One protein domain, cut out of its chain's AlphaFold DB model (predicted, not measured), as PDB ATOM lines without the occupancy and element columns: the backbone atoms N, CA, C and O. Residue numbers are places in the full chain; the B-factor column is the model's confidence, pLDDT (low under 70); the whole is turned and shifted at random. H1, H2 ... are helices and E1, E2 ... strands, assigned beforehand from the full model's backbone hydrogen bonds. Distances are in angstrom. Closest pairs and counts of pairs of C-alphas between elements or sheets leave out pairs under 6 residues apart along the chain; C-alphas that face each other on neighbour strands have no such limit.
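AT A GLANCE: This is residues 655 to 775 of the 779 residues of an uncharacterized protein of Candidatus Halobonum tyrrellensis G22 (UniProt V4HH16). What shape do these coordinates make? A twisted five-stranded sheet is covered on one face by a smaller three-stranded sheet, making a sandwich partly face to face: E8 lies near E6 and E7, E5 near E1, E4 near E2, and edge strand E3 is left uncovered. The short helix H1 packs at one end. What makes it up? The printed part has 121 residues, mostly strand, in the order E1 E2 E3 H1 E4 E5 E6 E7 E8, with antiparallel sheets E3 - E2 - E1 - E6 - E7 and E4 - E5 - E8. It is compact, with a radius of gyration of the C-alphas of 13.5 A and spans of 41 by 30 by 19 A.

IN THESE COORDINATES: Where is the larger sheet? E1, residues 655 to 661, starts with C-alpha 655 at (-40.065, -15.704, 15.699) and is 19.8 A long. E2, residues 679 to 686, is 20.8 A long, and E3, residues 690 to 696, 18.2 A. E6, residues 732 to 741, is 28.0 A long, and E7, residues 755 to 764, 25.9 A. Where are the other elements? H1, residues 701 to 706, is 8.5 A long, and E4, residues 707 to 709, 6.1 A. E5, residues 718 to 725, is 22.6 A long; E8, residues 767 to 774, is 23.9 A long and ends with C-alpha 774 at (-49.868, -11.398, 16.218).

HOW THE PARTS SIT: How is the larger sheet paired? E1, E2 and E3 form a meander, each strand the antiparallel neighbour of the one before, with N 657 and O 683 at 2.8 A and N 684 and O 693 at 2.8 A. E1 also pairs with E6, N 658 to O 737 at 2.8 A, and the hairpin E6 and E7 has N 738 and O 758 at 2.8 A. E7 bends by 58 degrees at residue 758. How does the smaller sheet stand to it? The hairpin E4 and E5 has N 724 and O 708 at 2.8 A, and E5 and E8 have N 719 and O 773 at 2.8 A. The closest C-alphas of E7 and E8, Asp 758 and Ala 774, are 6.0 A apart; those of E1 and E5, Val 657 and Ala 719, are 7.5 A apart. E3 is apart from E4, E5 and E8. Where is H1? It is on the larger sheet, over none of its strands, at a height of 4.0 A, only just above the sheet's level, and it only grazes the smaller sheet with residues 703 to 706. Its O i to N i+4 pairs are within hydrogen-bond range.

THE WHOLE: How far does it reach? The two C-alphas farthest apart, Asp 688 and Gly 728, are 41.9 A apart, and the printed part has no cut. Which links are long? Those from E1 to E2, 17 residues, and from E6 to E7, 13 residues. Where is confidence low? Residue 669 is under 70; the mean pLDDT of the printed part is 90.3.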
ATOM      1  N   TYR A 655     -38.775 -15.024  15.704       94.75
ATOM      2  CA  TYR A 655     -40.065 -15.704  15.699       94.75
ATOM      3  C   TYR A 655     -40.232 -16.715  14.558       94.75
ATOM      4  O   TYR A 655     -39.732 -16.528  13.444       94.75
ATOM      5  N   GLN A 656     -41.051 -17.731  14.823       95.50
ATOM      6  CA  GLN A 656     -41.576 -18.696  13.855       95.50
ATOM      7  C   GLN A 656     -43.087 -18.493  13.684       95.50
ATOM      8  O   GLN A 656     -43.770 -18.050  14.604       95.50
ATOM      9  N   VAL A 657     -43.628 -18.798  12.503       97.31
ATOM     10  CA  VAL A 657     -45.069 -18.775  12.220       97.31
ATOM     11  C   VAL A 657     -45.461 -19.968  11.359       97.31
ATOM     12  O   VAL A 657     -45.030 -20.058  10.209       97.31
ATOM     13  N   ASP A 658     -46.352 -20.810  11.873       97.62
ATOM     14  CA  ASP A 658     -46.783 -22.057  11.250       97.62
ATOM     15  C   ASP A 658     -48.285 -22.069  10.949       97.62
ATOM     16  O   ASP A 658     -49.112 -21.664  11.762       97.62
ATOM     17  N   LEU A 659     -48.643 -22.579   9.768       97.88
ATOM     18  CA  LEU A 659     -49.994 -23.034   9.437       97.88
ATOM     19  C   LEU A 659     -49.984 -24.562   9.452       97.88
ATOM     20  O   LEU A 659     -49.301 -25.168   8.620       97.88
ATOM     21  N   ALA A 660     -50.759 -25.170  10.342       97.88
ATOM     22  CA  ALA A 660     -50.823 -26.615  10.534       97.88
ATOM     23  C   ALA A 660     -52.268 -27.118  10.689       97.88
ATOM     24  O   ALA A 660     -53.177 -26.360  11.024       97.88
ATOM     25  N   ALA A 661     -52.492 -28.409  10.444       96.06
ATOM     26  CA  ALA A 661     -53.765 -29.066  10.734       96.06
ATOM     27  C   ALA A 661     -53.916 -29.393  12.229       96.06
ATOM     28  O   ALA A 661     -52.929 -29.661  12.913       96.06
ATOM     29  N   GLY A 662     -55.147 -29.419  12.743       94.88
ATOM     30  CA  GLY A 662     -55.439 -29.693  14.156       94.88
ATOM     31  C   GLY A 662     -55.217 -28.485  15.080       94.88
ATOM     32  O   GLY A 662     -55.260 -27.350  14.615       94.88
ATOM     33  N   GLN A 663     -55.026 -28.746  16.378       95.94
ATOM     34  CA  GLN A 663     -54.799 -27.753  17.452       95.94
ATOM     35  C   GLN A 663     -53.356 -27.211  17.465       95.94
ATOM     36  O   GLN A 663     -52.480 -27.868  16.893       95.94
ATOM     37  N   PRO A 664     -53.060 -26.081  18.134       95.62
ATOM     38  CA  PRO A 664     -51.681 -25.679  18.371       95.62
ATOM     39  C   PRO A 664     -50.903 -26.763  19.126       95.62
ATOM     40  O   PRO A 664     -51.459 -27.523  19.918       95.62
ATOM     41  N   ILE A 665     -49.604 -26.830  18.858       91.81
ATOM     42  CA  ILE A 665     -48.620 -27.441  19.748       91.81
ATOM     43  C   ILE A 665     -48.102 -26.304  20.630       91.81
ATOM     44  O   ILE A 665     -47.501 -25.369  20.104       91.81
ATOM     45  N   ASP A 666     -48.359 -26.354  21.936       85.50
ATOM     46  CA  ASP A 666     -47.978 -25.268  22.853       85.50
ATOM     47  C   ASP A 666     -46.453 -25.192  23.061       85.50
ATOM     48  O   ASP A 666     -45.898 -24.096  23.113       85.50
ATOM     49  N   ASN A 667     -45.778 -26.351  23.078       81.94
ATOM     50  CA  ASN A 667     -44.319 -26.490  23.138       81.94
ATOM     51  C   ASN A 667     -43.830 -27.279  21.914       81.94
ATOM     52  O   ASN A 667     -44.022 -28.496  21.838       81.94
ATOM     53  N   LEU A 668     -43.222 -26.601  20.937       77.69
ATOM     54  CA  LEU A 668     -42.560 -27.285  19.819       77.69
ATOM     55  C   LEU A 668     -41.382 -28.131  20.348       77.69
ATOM     56  O   LEU A 668     -40.935 -27.953  21.470       77.69
ATOM     57  N   GLY A 669     -40.880 -29.098  19.581       69.06
ATOM     58  CA  GLY A 669     -39.672 -29.862  19.940       69.06
ATOM     59  C   GLY A 669     -39.894 -31.097  20.822       69.06
ATOM     60  O   GLY A 669     -39.244 -32.108  20.582       69.06
ATOM     61  N   GLU A 670     -40.860 -31.093  21.751       71.19
ATOM     62  CA  GLU A 670     -41.411 -32.363  22.280       71.19
ATOM     63  C   GLU A 670     -42.220 -33.083  21.188       71.19
ATOM     64  O   GLU A 670     -42.224 -34.309  21.089       71.19
ATOM     65  N   ARG A 671     -42.887 -32.286  20.345       81.25
ATOM     66  CA  ARG A 671     -43.597 -32.684  19.129       81.25
ATOM     67  C   ARG A 671     -43.403 -31.600  18.072       81.25
ATOM     68  O   ARG A 671     -43.392 -30.412  18.396       81.25
ATOM     69  N   LEU A 672     -43.291 -31.979  16.802       87.69
ATOM     70  CA  LEU A 672     -43.237 -31.032  15.687       87.69
ATOM     71  C   LEU A 672     -44.381 -31.289  14.709       87.69
ATOM     72  O   LEU A 672     -44.592 -32.415  14.265       87.69
ATOM     73  N   TYR A 673     -45.052 -30.223  14.255       92.81
ATOM     74  CA  TYR A 673     -46.074 -30.331  13.204       92.81
ATOM     75  C   TYR A 673     -45.547 -31.013  11.929       92.81
ATOM     76  O   TYR A 673     -46.333 -31.558  11.161       92.81
ATOM     77  N   ALA A 674     -44.240 -30.938  11.663       86.12
ATOM     78  CA  ALA A 674     -43.602 -31.579  10.516       86.12
ATOM     79  C   ALA A 674     -43.353 -33.086  10.710       86.12
ATOM     80  O   ALA A 674     -43.252 -33.795   9.719       86.12
ATOM     81  N   GLU A 675     -43.247 -33.563  11.952       87.44
ATOM     82  CA  GLU A 675     -43.069 -34.987  12.285       87.44
ATOM     83  C   GLU A 675     -44.413 -35.708  12.431       87.44
ATOM     84  O   GLU A 675     -44.509 -36.903  12.188       87.44
ATOM     85  N   GLU A 676     -45.464 -34.961  12.772       92.06
ATOM     86  CA  GLU A 676     -46.851 -35.432  12.766       92.06
ATOM     87  C   GLU A 676     -47.533 -35.321  11.386       92.06
ATOM     88  O   GLU A 676     -48.747 -35.466  11.311       92.06
ATOM     89  N   ASP A 677     -46.809 -34.972  10.313       94.62
ATOM     90  CA  ASP A 677     -47.366 -34.705   8.972       94.62
ATOM     91  C   ASP A 677     -48.527 -33.670   8.960       94.62
ATOM     92  O   ASP A 677     -49.402 -33.654   8.094       94.62
ATOM     93  N   ARG A 678     -48.526 -32.716   9.899       95.75
ATOM     94  CA  ARG A 678     -49.566 -31.677  10.058       95.75
ATOM     95  C   ARG A 678     -49.192 -30.310   9.477       95.75
ATOM     96  O   ARG A 678     -50.088 -29.494   9.248       95.75
ATOM     97  N   LEU A 679     -47.908 -30.022   9.250       96.75
ATOM     98  CA  LEU A 679     -47.422 -28.697   8.831       96.75
ATOM     99  C   LEU A 679     -47.705 -28.407   7.345       96.75
ATOM    100  O   LEU A 679     -47.323 -29.170   6.463       96.75
ATOM    101  N   VAL A 680     -48.306 -27.251   7.047       95.06
ATOM    102  CA  VAL A 680     -48.690 -26.823   5.685       95.06
ATOM    103  C   VAL A 680     -47.774 -25.709   5.157       95.06
ATOM    104  O   VAL A 680     -47.303 -25.744   4.010       95.06
ATOM    105  N   ARG A 681     -47.513 -24.687   5.979       95.75
ATOM    106  CA  ARG A 681     -46.645 -23.533   5.674       95.75
ATOM    107  C   ARG A 681     -45.907 -23.109   6.932       95.75
ATOM    108  O   ARG A 681     -46.492 -23.171   8.002       95.75
ATOM    109  N   TRP A 682     -44.692 -22.600   6.762       95.94
ATOM    110  CA  TRP A 682     -43.898 -22.015   7.843       95.94
ATOM    111  C   TRP A 682     -43.219 -20.719   7.382       95.94
ATOM    112  O   TRP A 682     -42.970 -20.523   6.183       95.94
ATOM    113  N   ALA A 683     -42.900 -19.841   8.328       95.31
ATOM    114  CA  ALA A 683     -42.056 -18.665   8.150       95.31
ATOM    115  C   ALA A 683     -41.218 -18.397   9.403       95.31
ATOM    116  O   ALA A 683     -41.707 -18.582  10.508       95.31
ATOM    117  N   LEU A 684     -39.988 -17.922   9.215       94.38
ATOM    118  CA  LEU A 684     -39.073 -17.475  10.266       94.38
ATOM    119  C   LEU A 684     -38.772 -15.986  10.060       94.38
ATOM    120  O   LEU A 684     -38.777 -15.505   8.918       94.38
ATOM    121  N   GLY A 685     -38.514 -15.249  11.133       91.44
ATOM    122  CA  GLY A 685     -38.182 -13.831  11.062       91.44
ATOM    123  C   GLY A 685     -37.762 -13.232  12.395       91.44
ATOM    124  O   GLY A 685     -37.572 -13.948  13.370       91.44
ATOM    125  N   ASN A 686     -37.623 -11.909  12.423       91.69
ATOM    126  CA  ASN A 686     -37.433 -11.142  13.652       91.69
ATOM    127  C   ASN A 686     -38.157  -9.787  13.595       91.69
ATOM    128  O   ASN A 686     -38.723  -9.399  12.564       91.69
ATOM    129  N   THR A 687     -38.172  -9.081  14.720       86.75
ATOM    130  CA  THR A 687     -38.820  -7.774  14.874       86.75
ATOM    131  C   THR A 687     -38.291  -6.717  13.898       86.75
ATOM    132  O   THR A 687     -39.104  -6.107  13.188       86.75
ATOM    133  N   ASP A 688     -36.966  -6.591  13.779       84.69
ATOM    134  CA  ASP A 688     -36.243  -5.631  12.927       84.69
ATOM    135  C   ASP A 688     -36.450  -5.845  11.411       84.69
ATOM    136  O   ASP A 688     -37.031  -5.007  10.714       84.69
ATOM    137  N   ASP A 689     -35.981  -6.978  10.878       83.56
ATOM    138  CA  ASP A 689     -35.919  -7.285   9.441       83.56
ATOM    139  C   ASP A 689     -37.214  -7.937   8.913       83.56
ATOM    140  O   ASP A 689     -37.504  -7.918   7.710       83.56
ATOM    141  N   GLY A 690     -38.039  -8.504   9.800       86.81
ATOM    142  CA  GLY A 690     -39.235  -9.261   9.437       86.81
ATOM    143  C   GLY A 690     -38.931 -10.678   8.957       86.81
ATOM    144  O   GLY A 690     -38.023 -11.334   9.450       86.81
ATOM    145  N   ILE A 691     -39.738 -11.189   8.018       91.12
ATOM    146  CA  ILE A 691     -39.642 -12.585   7.555       91.12
ATOM    147  C   ILE A 691     -38.354 -12.796   6.744       91.12
ATOM    148  O   ILE A 691     -38.290 -12.404   5.572       91.12
ATOM    149  N   SER A 692     -37.381 -13.469   7.357       84.81
ATOM    150  CA  SER A 692     -36.087 -13.866   6.794       84.81
ATOM    151  C   SER A 692     -36.192 -15.149   5.956       84.81
ATOM    152  O   SER A 692     -35.586 -15.242   4.885       84.81
ATOM    153  N   GLY A 693     -37.020 -16.107   6.387       79.38
ATOM    154  CA  GLY A 693     -37.225 -17.406   5.741       79.38
ATOM    155  C   GLY A 693     -38.701 -17.801   5.667       79.38
ATOM    156  O   GLY A 693     -39.511 -17.373   6.479       79.38
ATOM    157  N   ARG A 694     -39.088 -18.600   4.669       92.31
ATOM    158  CA  ARG A 694     -40.423 -19.226   4.592       92.31
ATOM    159  C   ARG A 694     -40.435 -20.400   3.632       92.31
ATOM    160  O   ARG A 694     -39.671 -20.410   2.664       92.31
ATOM    161  N   GLY A 695     -41.351 -21.336   3.852       81.88
ATOM    162  CA  GLY A 695     -41.430 -22.543   3.048       81.88
ATOM    163  C   GLY A 695     -42.794 -23.221   3.006       81.88
ATOM    164  O   GLY A 695     -43.802 -22.773   3.555       81.88
ATOM    165  N   THR A 696     -42.782 -24.330   2.280       86.81
ATOM    166  CA  THR A 696     -43.875 -25.286   2.137       86.81
ATOM    167  C   THR A 696     -43.424 -26.572   2.807       86.81
ATOM    168  O   THR A 696     -42.354 -27.077   2.467       86.81
ATOM    169  N   ALA A 697     -44.229 -27.089   3.728       85.75
ATOM    170  CA  ALA A 697     -44.066 -28.433   4.267       85.75
ATOM    171  C   ALA A 697     -44.967 -29.420   3.501       85.75
ATOM    172  O   ALA A 697     -45.690 -29.026   2.578       85.75
ATOM    173  N   TRP A 698     -44.872 -30.705   3.835       84.12
ATOM    174  CA  TRP A 698     -45.590 -31.776   3.150       84.12
ATOM    175  C   TRP A 698     -46.513 -32.498   4.134       84.12
ATOM    176  O   TRP A 698     -46.102 -33.503   4.702       84.12
ATOM    177  N   PRO A 699     -47.732 -31.984   4.366       89.62
ATOM    178  CA  PRO A 699     -48.651 -32.610   5.297       89.62
ATOM    179  C   PRO A 699     -49.299 -33.861   4.689       89.62
ATOM    180  O   PRO A 699     -49.236 -34.098   3.472       89.62
ATOM    181  N   ASP A 700     -49.991 -34.589   5.558       88.00
ATOM    182  CA  ASP A 700     -50.858 -35.728   5.299       88.00
ATOM    183  C   ASP A 700     -51.672 -35.583   4.011       88.00
ATOM    184  O   ASP A 700     -52.153 -34.502   3.649       88.00
ATOM    185  N   GLU A 701     -51.896 -36.701   3.316       87.25
ATOM    186  CA  GLU A 701     -52.621 -36.691   2.043       87.25
ATOM    187  C   GLU A 701     -54.048 -36.134   2.176       87.25
ATOM    188  O   GLU A 701     -54.506 -35.432   1.274       87.25
ATOM    189  N   SER A 702     -54.715 -36.352   3.312       85.69
ATOM    190  CA  SER A 702     -56.033 -35.779   3.617       85.69
ATOM    191  C   SER A 702     -56.000 -34.243   3.662       85.69
ATOM    192  O   SER A 702     -56.802 -33.580   3.002       85.69
ATOM    193  N   VAL A 703     -55.027 -33.662   4.371       90.50
ATOM    194  CA  VAL A 703     -54.831 -32.209   4.490       90.50
ATOM    195  C   VAL A 703     -54.411 -31.617   3.145       90.50
ATOM    196  O   VAL A 703     -54.991 -30.632   2.689       90.50
ATOM    197  N   ARG A 704     -53.450 -32.250   2.464       90.81
ATOM    198  CA  ARG A 704     -52.910 -31.816   1.165       90.81
ATOM    199  C   ARG A 704     -53.921 -31.927   0.017       90.81
ATOM    200  O   ARG A 704     -53.813 -31.178  -0.950       90.81
ATOM    201  N   ALA A 705     -54.890 -32.840   0.098       89.81
ATOM    202  CA  ALA A 705     -56.007 -32.914  -0.845       89.81
ATOM    203  C   ALA A 705     -57.062 -31.823  -0.593       89.81
ATOM    204  O   ALA A 705     -57.721 -31.384  -1.536       89.81
ATOM    205  N   CYS A 706     -57.212 -31.378   0.659       94.38
ATOM    206  CA  CYS A 706     -58.240 -30.423   1.056       94.38
ATOM    207  C   CYS A 706     -57.796 -28.954   1.099       94.38
ATOM    208  O   CYS A 706     -58.664 -28.096   0.960       94.38
ATOM    209  N   VAL A 707     -56.508 -28.639   1.294       96.31
ATOM    210  CA  VAL A 707     -56.029 -27.269   1.567       96.31
ATOM    211  C   VAL A 707     -54.942 -26.828   0.582       96.31
ATOM    212  O   VAL A 707     -53.819 -27.330   0.614       96.31
ATOM    213  N   ASP A 708     -55.236 -25.809  -0.232       95.00
ATOM    214  CA  ASP A 708     -54.233 -25.096  -1.039       95.00
ATOM    215  C   ASP A 708     -53.890 -23.743  -0.396       95.00
ATOM    216  O   ASP A 708     -54.676 -22.791  -0.437       95.00
ATOM    217  N   ALA A 709     -52.723 -23.664   0.247       94.69
ATOM    218  CA  ALA A 709     -52.298 -22.499   1.016       94.69
ATOM    219  C   ALA A 709     -51.348 -21.562   0.253       94.69
ATOM    220  O   ALA A 709     -50.350 -21.972  -0.347       94.69
ATOM    221  N   GLY A 710     -51.582 -20.258   0.375       88.25
ATOM    222  CA  GLY A 710     -50.634 -19.218  -0.013       88.25
ATOM    223  C   GLY A 710     -49.361 -19.223   0.843       88.25
ATOM    224  O   GLY A 710     -49.126 -20.098   1.669       88.25
ATOM    225  N   GLN A 711     -48.502 -18.229   0.633       92.12
ATOM    226  CA  GLN A 711     -47.305 -18.014   1.454       92.12
ATOM    227  C   GLN A 711     -47.623 -17.079   2.626       92.12
ATOM    228  O   GLN A 711     -48.365 -16.113   2.436       92.12
ATOM    229  N   VAL A 712     -47.017 -17.328   3.791       94.88
ATOM    230  CA  VAL A 712     -47.109 -16.446   4.967       94.88
ATOM    231  C   VAL A 712     -46.489 -15.076   4.660       94.88
ATOM    232  O   VAL A 712     -45.447 -14.975   3.998       94.88
ATOM    233  N   ARG A 713     -47.142 -14.003   5.119       91.06
ATOM    234  CA  ARG A 713     -46.722 -12.603   4.941       91.06
ATOM    235  C   ARG A 713     -46.837 -11.832   6.255       91.06
ATOM    236  O   ARG A 713     -47.807 -12.023   6.975       91.06
ATOM    237  N   ARG A 714     -45.896 -10.921   6.520       91.06
ATOM    238  CA  ARG A 714     -45.967  -9.947   7.623       91.06
ATOM    239  C   ARG A 714     -46.783  -8.729   7.183       91.06
ATOM    240  O   ARG A 714     -46.514  -8.157   6.126       91.06
ATOM    241  N   GLU A 715     -47.742  -8.319   8.003       88.50
ATOM    242  CA  GLU A 715     -48.499  -7.069   7.902       88.50
ATOM    243  C   GLU A 715     -48.355  -6.308   9.235       88.50
ATOM    244  O   GLU A 715     -49.181  -6.415  10.138       88.50
ATOM    245  N   GLY A 716     -47.257  -5.556   9.383       85.75
ATOM    246  CA  GLY A 716     -46.929  -4.858  10.634       85.75
ATOM    247  C   GLY A 716     -46.581  -5.831  11.768       85.75
ATOM    248  O   GLY A 716     -45.720  -6.692  11.595       85.75
ATOM    249  N   ALA A 717     -47.271  -5.701  12.903       88.81
ATOM    250  CA  ALA A 717     -47.156  -6.581  14.074       88.81
ATOM    251  C   ALA A 717     -48.017  -7.862  13.964       88.81
ATOM    252  O   ALA A 717     -48.428  -8.432  14.966       88.81
ATOM    253  N   THR A 718     -48.357  -8.289  12.742       92.69
ATOM    254  CA  THR A 718     -49.140  -9.511  12.498       92.69
ATOM    255  C   THR A 718     -48.570 -10.311  11.337       92.69
ATOM    256  O   THR A 718     -47.995  -9.749  10.398       92.69
ATOM    257  N   ALA A 719     -48.772 -11.624  11.366       95.50
ATOM    258  CA  ALA A 719     -48.636 -12.493  10.208       95.50
ATOM    259  C   ALA A 719     -50.013 -12.795   9.600       95.50
ATOM    260  O   ALA A 719     -51.029 -12.817  10.291       95.50
ATOM    261  N   ARG A 720     -50.047 -13.059   8.292       96.25
ATOM    262  CA  ARG A 720     -51.234 -13.465   7.531       96.25
ATOM    263  C   ARG A 720     -50.912 -14.614   6.585       96.25
ATOM    264  O   ARG A 720     -49.885 -14.586   5.901       96.25
ATOM    265  N   VAL A 721     -51.858 -15.538   6.435       97.06
ATOM    266  CA  VAL A 721     -51.908 -16.487   5.315       97.06
ATOM    267  C   VAL A 721     -53.336 -16.602   4.768       97.06
ATOM    268  O   VAL A 721     -54.311 -16.549   5.513       97.06
ATOM    269  N   SER A 722     -53.451 -16.737   3.447       96.56
ATOM    270  CA  SER A 722     -54.708 -17.019   2.739       96.56
ATOM    271  C   SER A 722     -54.633 -18.416   2.137       96.56
ATOM    272  O   SER A 722     -53.580 -18.783   1.614       96.56
ATOM    273  N   PHE A 723     -55.716 -19.183   2.186       97.44
ATOM    274  CA  PHE A 723     -55.779 -20.553   1.668       97.44
ATOM    275  C   PHE A 723     -57.172 -20.870   1.116       97.44
ATOM    276  O   PHE A 723     -58.143 -20.196   1.452       97.44
ATOM    277  N   THR A 724     -57.271 -21.893   0.271       97.31
ATOM    278  CA  THR A 724     -58.543 -22.399  -0.262       97.31
ATOM    279  C   THR A 724     -58.802 -23.797   0.278       97.31
ATOM    280  O   THR A 724     -57.922 -24.653   0.191       97.31
ATOM    281  N   VAL A 725     -60.007 -24.037   0.798       97.38
ATOM    282  CA  VAL A 725     -60.501 -25.383   1.115       97.38
ATOM    283  C   VAL A 725     -61.288 -25.917  -0.080       97.38
ATOM    284  O   VAL A 725     -62.184 -25.240  -0.587       97.38
ATOM    285  N   ALA A 726     -60.936 -27.117  -0.540       94.50
ATOM    286  CA  ALA A 726     -61.489 -27.728  -1.744       94.50
ATOM    287  C   ALA A 726     -62.981 -28.101  -1.618       94.50
ATOM    288  O   ALA A 726     -63.471 -28.471  -0.547       94.50
ATOM    289  N   ASP A 727     -63.699 -28.061  -2.746       87.62
ATOM    290  CA  ASP A 727     -65.090 -28.513  -2.835       87.62
ATOM    291  C   ASP A 727     -65.209 -29.994  -2.432       87.62
ATOM    292  O   ASP A 727     -64.631 -30.875  -3.067       87.62
ATOM    293  N   GLY A 728     -65.989 -30.264  -1.382       86.19
ATOM    294  CA  GLY A 728     -66.166 -31.601  -0.800       86.19
ATOM    295  C   GLY A 728     -65.448 -31.811   0.538       86.19
ATOM    296  O   GLY A 728     -65.824 -32.723   1.270       86.19
ATOM    297  N   CYS A 729     -64.498 -30.948   0.908       90.81
ATOM    298  CA  CYS A 729     -63.874 -30.957   2.231       90.81
ATOM    299  C   CYS A 729     -64.642 -30.044   3.198       90.81
ATOM    300  O   CYS A 729     -64.844 -28.865   2.921       90.81
ATOM    301  N   SER A 730     -65.065 -30.565   4.349       83.25
ATOM    302  CA  SER A 730     -65.773 -29.792   5.381       83.25
ATOM    303  C   SER A 730     -65.219 -30.107   6.765       83.25
ATOM    304  O   SER A 730     -64.780 -31.230   6.994       83.25
ATOM    305  N   ASN A 731     -65.248 -29.121   7.665       86.50
ATOM    306  CA  ASN A 731     -64.671 -29.187   9.013       86.50
ATOM    307  C   ASN A 731     -63.153 -29.458   9.027       86.50
ATOM    308  O   ASN A 731     -62.658 -30.201   9.871       86.50
ATOM    309  N   VAL A 732     -62.399 -28.845   8.108       92.75
ATOM    310  CA  VAL A 732     -60.930 -28.911   8.140       92.75
ATOM    311  C   VAL A 732     -60.426 -27.973   9.236       92.75
ATOM    312  O   VAL A 732     -60.357 -26.761   9.036       92.75
ATOM    313  N   THR A 733     -60.108 -28.521  10.409       97.31
ATOM    314  CA  THR A 733     -59.526 -27.756  11.521       97.31
ATOM    315  C   THR A 733     -58.081 -27.394  11.209       97.31
ATOM    316  O   THR A 733     -57.236 -28.283  11.089       97.31
ATOM    317  N   LEU A 734     -57.798 -26.096  11.107       97.56
ATOM    318  CA  LEU A 734     -56.447 -25.563  10.947       97.56
ATOM    319  C   LEU A 734     -56.122 -24.608  12.095       97.56
ATOM    320  O   LEU A 734     -56.969 -23.810  12.502       97.56
ATOM    321  N   THR A 735     -54.871 -24.653  12.537       98.25
ATOM    322  CA  THR A 735     -54.258 -23.654  13.408       98.25
ATOM    323  C   THR A 735     -53.266 -22.826  12.607       98.25
ATOM    324  O   THR A 735     -52.451 -23.364  11.855       98.25
ATOM    325  N   PHE A 736     -53.308 -21.513  12.796       98.19
ATOM    326  CA  PHE A 736     -52.213 -20.611  12.461       98.19
ATOM    327  C   PHE A 736     -51.629 -20.100  13.777       98.19
ATOM    328  O   PHE A 736     -52.382 -19.570  14.591       98.19
ATOM    329  N   ALA A 737     -50.337 -20.317  14.009       97.69
ATOM    330  CA  ALA A 737     -49.664 -20.057  15.280       97.69
ATOM    331  C   ALA A 737     -48.332 -19.333  15.062       97.69
ATOM    332  O   ALA A 737     -47.646 -19.583  14.072       97.69
ATOM    333  N   SER A 738     -47.965 -18.453  15.989       96.94
ATOM    334  CA  SER A 738     -46.668 -17.775  16.047       96.94
ATOM    335  C   SER A 738     -45.961 -18.083  17.358       96.94
ATOM    336  O   SER A 738     -46.608 -18.103  18.404       96.94
ATOM    337  N   TYR A 739     -44.644 -18.241  17.306       95.94
ATOM    338  CA  TYR A 739     -43.785 -18.599  18.432       95.94
ATOM    339  C   TYR A 739     -42.620 -17.618  18.536       95.94
ATOM    340  O   TYR A 739     -42.112 -17.182  17.502       95.94
ATOM    341  N   THR A 740     -42.163 -17.295  19.747       92.94
ATOM    342  CA  THR A 740     -40.841 -16.676  19.939       92.94
ATOM    343  C   THR A 740     -39.752 -17.730  19.751       92.94
ATOM    344  O   THR A 740     -39.937 -18.890  20.112       92.94
ATOM    345  N   MET A 741     -38.611 -17.341  19.188       86.88
ATOM    346  CA  MET A 741     -37.439 -18.204  19.019       86.88
ATOM    347  C   MET A 741     -36.246 -17.655  19.797       86.88
ATOM    348  O   MET A 741     -36.096 -16.444  19.940       86.88
ATOM    349  N   VAL A 742     -35.371 -18.558  20.243       76.00
ATOM    350  CA  VAL A 742     -34.089 -18.207  20.877       76.00
ATOM    351  C   VAL A 742     -33.041 -17.783  19.839       76.00
ATOM    352  O   VAL A 742     -32.258 -16.874  20.093       76.00
ATOM    353  N   ASP A 743     -33.075 -18.388  18.648       77.12
ATOM    354  CA  ASP A 743     -32.118 -18.170  17.558       77.12
ATOM    355  C   ASP A 743     -32.806 -17.760  16.242       77.12
ATOM    356  O   ASP A 743     -34.008 -17.945  16.047       77.12
ATOM    357  N   ALA A 744     -32.013 -17.245  15.296       76.12
ATOM    358  CA  ALA A 744     -32.477 -16.802  13.976       76.12
ATOM    359  C   ALA A 744     -32.896 -17.930  13.013       76.12
ATOM    360  O   ALA A 744     -33.621 -17.677  12.047       76.12
ATOM    361  N   ASP A 745     -32.412 -19.149  13.252       79.44
ATOM    362  CA  ASP A 745     -32.639 -20.335  12.428       79.44
ATOM    363  C   ASP A 745     -33.367 -21.408  13.248       79.44
ATOM    364  O   ASP A 745     -33.106 -21.588  14.437       79.44
ATOM    365  N   PHE A 746     -34.267 -22.163  12.612       82.31
ATOM    366  CA  PHE A 746     -34.936 -23.284  13.271       82.31
ATOM    367  C   PHE A 746     -33.963 -24.446  13.506       82.31
ATOM    368  O   PHE A 746     -33.432 -25.015  12.547       82.31
ATOM    369  N   SER A 747     -33.807 -24.855  14.767       79.38
ATOM    370  CA  SER A 747     -33.151 -26.104  15.156       79.38
ATOM    371  C   SER A 747     -34.120 -26.978  15.958       79.38
ATOM    372  O   SER A 747     -34.718 -26.479  16.910       79.38
ATOM    373  N   PRO A 748     -34.242 -28.287  15.660       70.38
ATOM    374  CA  PRO A 748     -34.940 -29.228  16.538       70.38
ATOM    375  C   PRO A 748     -34.359 -29.267  17.961       70.38
ATOM    376  O   PRO A 748     -35.089 -29.535  18.904       70.38
ATOM    377  N   GLU A 749     -33.065 -28.958  18.124       71.56
ATOM    378  CA  GLU A 749     -32.357 -28.958  19.416       71.56
ATOM    379  C   GLU A 749     -32.702 -27.752  20.313       71.56
ATOM    380  O   GLU A 749     -32.360 -27.761  21.492       71.56
ATOM    381  N   THR A 750     -33.353 -26.718  19.765       80.19
ATOM    382  CA  THR A 750     -33.849 -25.539  20.507       80.19
ATOM    383  C   THR A 750     -35.344 -25.288  20.276       80.19
ATOM    384  O   THR A 750     -35.883 -24.259  20.683       80.19
ATOM    385  N   ALA A 751     -36.049 -26.225  19.633       79.50
ATOM    386  CA  ALA A 751     -37.476 -26.098  19.348       79.50
ATOM    387  C   ALA A 751     -38.333 -26.096  20.629       79.50
ATOM    388  O   ALA A 751     -39.336 -25.392  20.671       79.50
ATOM    389  N   ASP A 752     -37.891 -26.795  21.681       75.81
ATOM    390  CA  ASP A 752     -38.502 -26.817  23.023       75.81
ATOM    391  C   ASP A 752     -38.298 -25.530  23.827       75.81
ATOM    392  O   ASP A 752     -38.900 -25.354  24.884       75.81
ATOM    393  N   GLN A 753     -37.464 -24.625  23.318       80.94
ATOM    394  CA  GLN A 753     -37.245 -23.290  23.866       80.94
ATOM    395  C   GLN A 753     -38.127 -22.243  23.164       80.94
ATOM    396  O   GLN A 753     -38.116 -21.074  23.550       80.94
ATOM    397  N   GLN A 754     -38.889 -22.641  22.135       84.88
ATOM    398  CA  GLN A 754     -39.855 -21.761  21.487       84.88
ATOM    399  C   GLN A 754     -41.147 -21.680  22.297       84.88
ATOM    400  O   GLN A 754     -41.781 -22.698  22.571       84.88
ATOM    401  N   VAL A 755     -41.580 -20.461  22.621       87.75
ATOM    402  CA  VAL A 755     -42.816 -20.228  23.383       87.75
ATOM    403  C   VAL A 755     -43.923 -19.800  22.429       87.75
ATOM    404  O   VAL A 755     -43.738 -18.874  21.637       87.75
ATOM    405  N   LEU A 756     -45.091 -20.446  22.508       93.50
ATOM    406  CA  LEU A 756     -46.270 -20.027  21.754       93.50
ATOM    407  C   LEU A 756     -46.672 -18.593  22.147       93.50
ATOM    408  O   LEU A 756     -47.020 -18.322  23.295       93.50
ATOM    409  N   PHE A 757     -46.634 -17.681  21.177       93.00
ATOM    410  CA  PHE A 757     -46.924 -16.258  21.364       93.00
ATOM    411  C   PHE A 757     -48.395 -15.917  21.077       93.00
ATOM    412  O   PHE A 757     -49.026 -15.187  21.835       93.00
ATOM    413  N   ASP A 758     -48.946 -16.452  19.985       96.88
ATOM    414  CA  ASP A 758     -50.351 -16.279  19.594       96.88
ATOM    415  C   ASP A 758     -50.792 -17.425  18.673       96.88
ATOM    416  O   ASP A 758     -49.983 -17.977  17.922       96.88
ATOM    417  N   ALA A 759     -52.078 -17.776  18.712       96.75
ATOM    418  CA  ALA A 759     -52.669 -18.803  17.862       96.75
ATOM    419  C   ALA A 759     -54.139 -18.516  17.537       96.75
ATOM    420  O   ALA A 759     -54.930 -18.096  18.377       96.75
ATOM    421  N   THR A 760     -54.539 -18.842  16.309       95.56
ATOM    422  CA  THR A 760     -55.939 -18.888  15.876       95.56
ATOM    423  C   THR A 760     -56.245 -20.264  15.301       95.56
ATOM    424  O   THR A 760     -55.620 -20.684  14.328       95.56
ATOM    425  N   THR A 761     -57.236 -20.937  15.890       97.31
ATOM    426  CA  THR A 761     -57.696 -22.276  15.492       97.31
ATOM    427  C   THR A 761     -59.168 -22.230  15.115       97.31
ATOM    428  O   THR A 761     -59.998 -21.802  15.917       97.31
ATOM    429  N   GLU A 762     -59.511 -22.688  13.913       94.88
ATOM    430  CA  GLU A 762     -60.892 -22.707  13.420       94.88
ATOM    431  C   GLU A 762     -61.114 -23.892  12.458       94.88
ATOM    432  O   GLU A 762     -60.176 -24.422  11.860       94.88
ATOM    433  N   ALA A 763     -62.368 -24.340  12.343       95.44
ATOM    434  CA  ALA A 763     -62.782 -25.401  11.430       95.44
ATOM    435  C   ALA A 763     -63.359 -24.804  10.138       95.44
ATOM    436  O   ALA A 763     -64.433 -24.203  10.138       95.44
ATOM    437  N   PHE A 764     -62.658 -25.001   9.022       95.31
ATOM    438  CA  PHE A 764     -62.988 -24.379   7.741       95.31
ATOM    439  C   PHE A 764     -63.809 -25.310   6.829       95.31
ATOM    440  O   PHE A 764     -63.538 -26.507   6.702       95.31
ATOM    441  N   GLY A 765     -64.835 -24.749   6.181       92.69
ATOM    442  CA  GLY A 765     -65.573 -25.378   5.073       92.69
ATOM    443  C   GLY A 765     -65.047 -24.935   3.697       92.69
ATOM    444  O   GLY A 765     -64.129 -24.120   3.651       92.69
ATOM    445  N   PRO A 766     -65.625 -25.407   2.575       96.38
ATOM    446  CA  PRO A 766     -65.155 -25.069   1.227       96.38
ATOM    447  C   PRO A 766     -65.122 -23.560   0.943       96.38
ATOM    448  O   PRO A 766     -66.045 -22.836   1.326       96.38
ATOM    449  N   GLY A 767     -64.094 -23.094   0.227       93.69
ATOM    450  CA  GLY A 767     -63.940 -21.694  -0.196       93.69
ATOM    451  C   GLY A 767     -62.583 -21.065   0.146       93.69
ATOM    452  O   GLY A 767     -61.697 -21.722   0.691       93.69
ATOM    453  N   GLU A 768     -62.416 -19.784  -0.203       95.88
ATOM    454  CA  GLU A 768     -61.238 -18.980   0.160       95.88
ATOM    455  C   GLU A 768     -61.355 -18.439   1.592       95.88
ATOM    456  O   GLU A 768     -62.351 -17.804   1.946       95.88
ATOM    457  N   HIS A 769     -60.294 -18.613   2.378       97.00
ATOM    458  CA  HIS A 769     -60.172 -18.156   3.763       97.00
ATOM    459  C   HIS A 769     -58.891 -17.349   3.968       97.00
ATOM    460  O   HIS A 769     -57.968 -17.361   3.147       97.00
ATOM    461  N   THR A 770     -58.820 -16.598   5.064       96.00
ATOM    462  CA  THR A 770     -57.619 -15.852   5.459       96.00
ATOM    463  C   THR A 770     -57.581 -15.705   6.969       96.00
ATOM    464  O   THR A 770     -58.526 -15.190   7.558       96.00
ATOM    465  N   VAL A 771     -56.463 -16.109   7.566       95.31
ATOM    466  CA  VAL A 771     -56.218 -16.084   9.013       95.31
ATOM    467  C   VAL A 771     -55.014 -15.206   9.336       95.31
ATOM    468  O   VAL A 771     -54.155 -14.960   8.479       95.31
ATOM    469  N   THR A 772     -54.974 -14.701  10.566       95.81
ATOM    470  CA  THR A 772     -53.928 -13.806  11.068       95.81
ATOM    471  C   THR A 772     -53.608 -14.111  12.521       95.81
ATOM    472  O   THR A 772     -54.537 -14.358  13.282       95.81
ATOM    473  N   VAL A 773     -52.335 -14.004  12.892       96.88
ATOM    474  CA  VAL A 773     -51.858 -13.999  14.286       96.88
ATOM    475  C   VAL A 773     -51.004 -12.761  14.528       96.88
ATOM    476  O   VAL A 773     -50.490 -12.163  13.573       96.88
ATOM    477  N   ALA A 774     -50.863 -12.364  15.786       95.38
ATOM    478  CA  ALA A 774     -49.868 -11.398  16.218       95.38
ATOM    479  C   ALA A 774     -48.439 -11.907  15.941       95.38
ATOM    480  O   ALA A 774     -48.215 -13.054  15.561       95.38
ATOM    481  N   LEU A 775     -47.461 -11.019  16.065       93.88
ATOM    482  CA  LEU A 775     -46.040 -11.349  16.076       93.88
ATOM    483  C   LEU A 775     -45.409 -10.708  17.311       93.88
ATOM    484  O   LEU A 775     -45.875  -9.627  17.683       93.88
TER     485      LEU A 775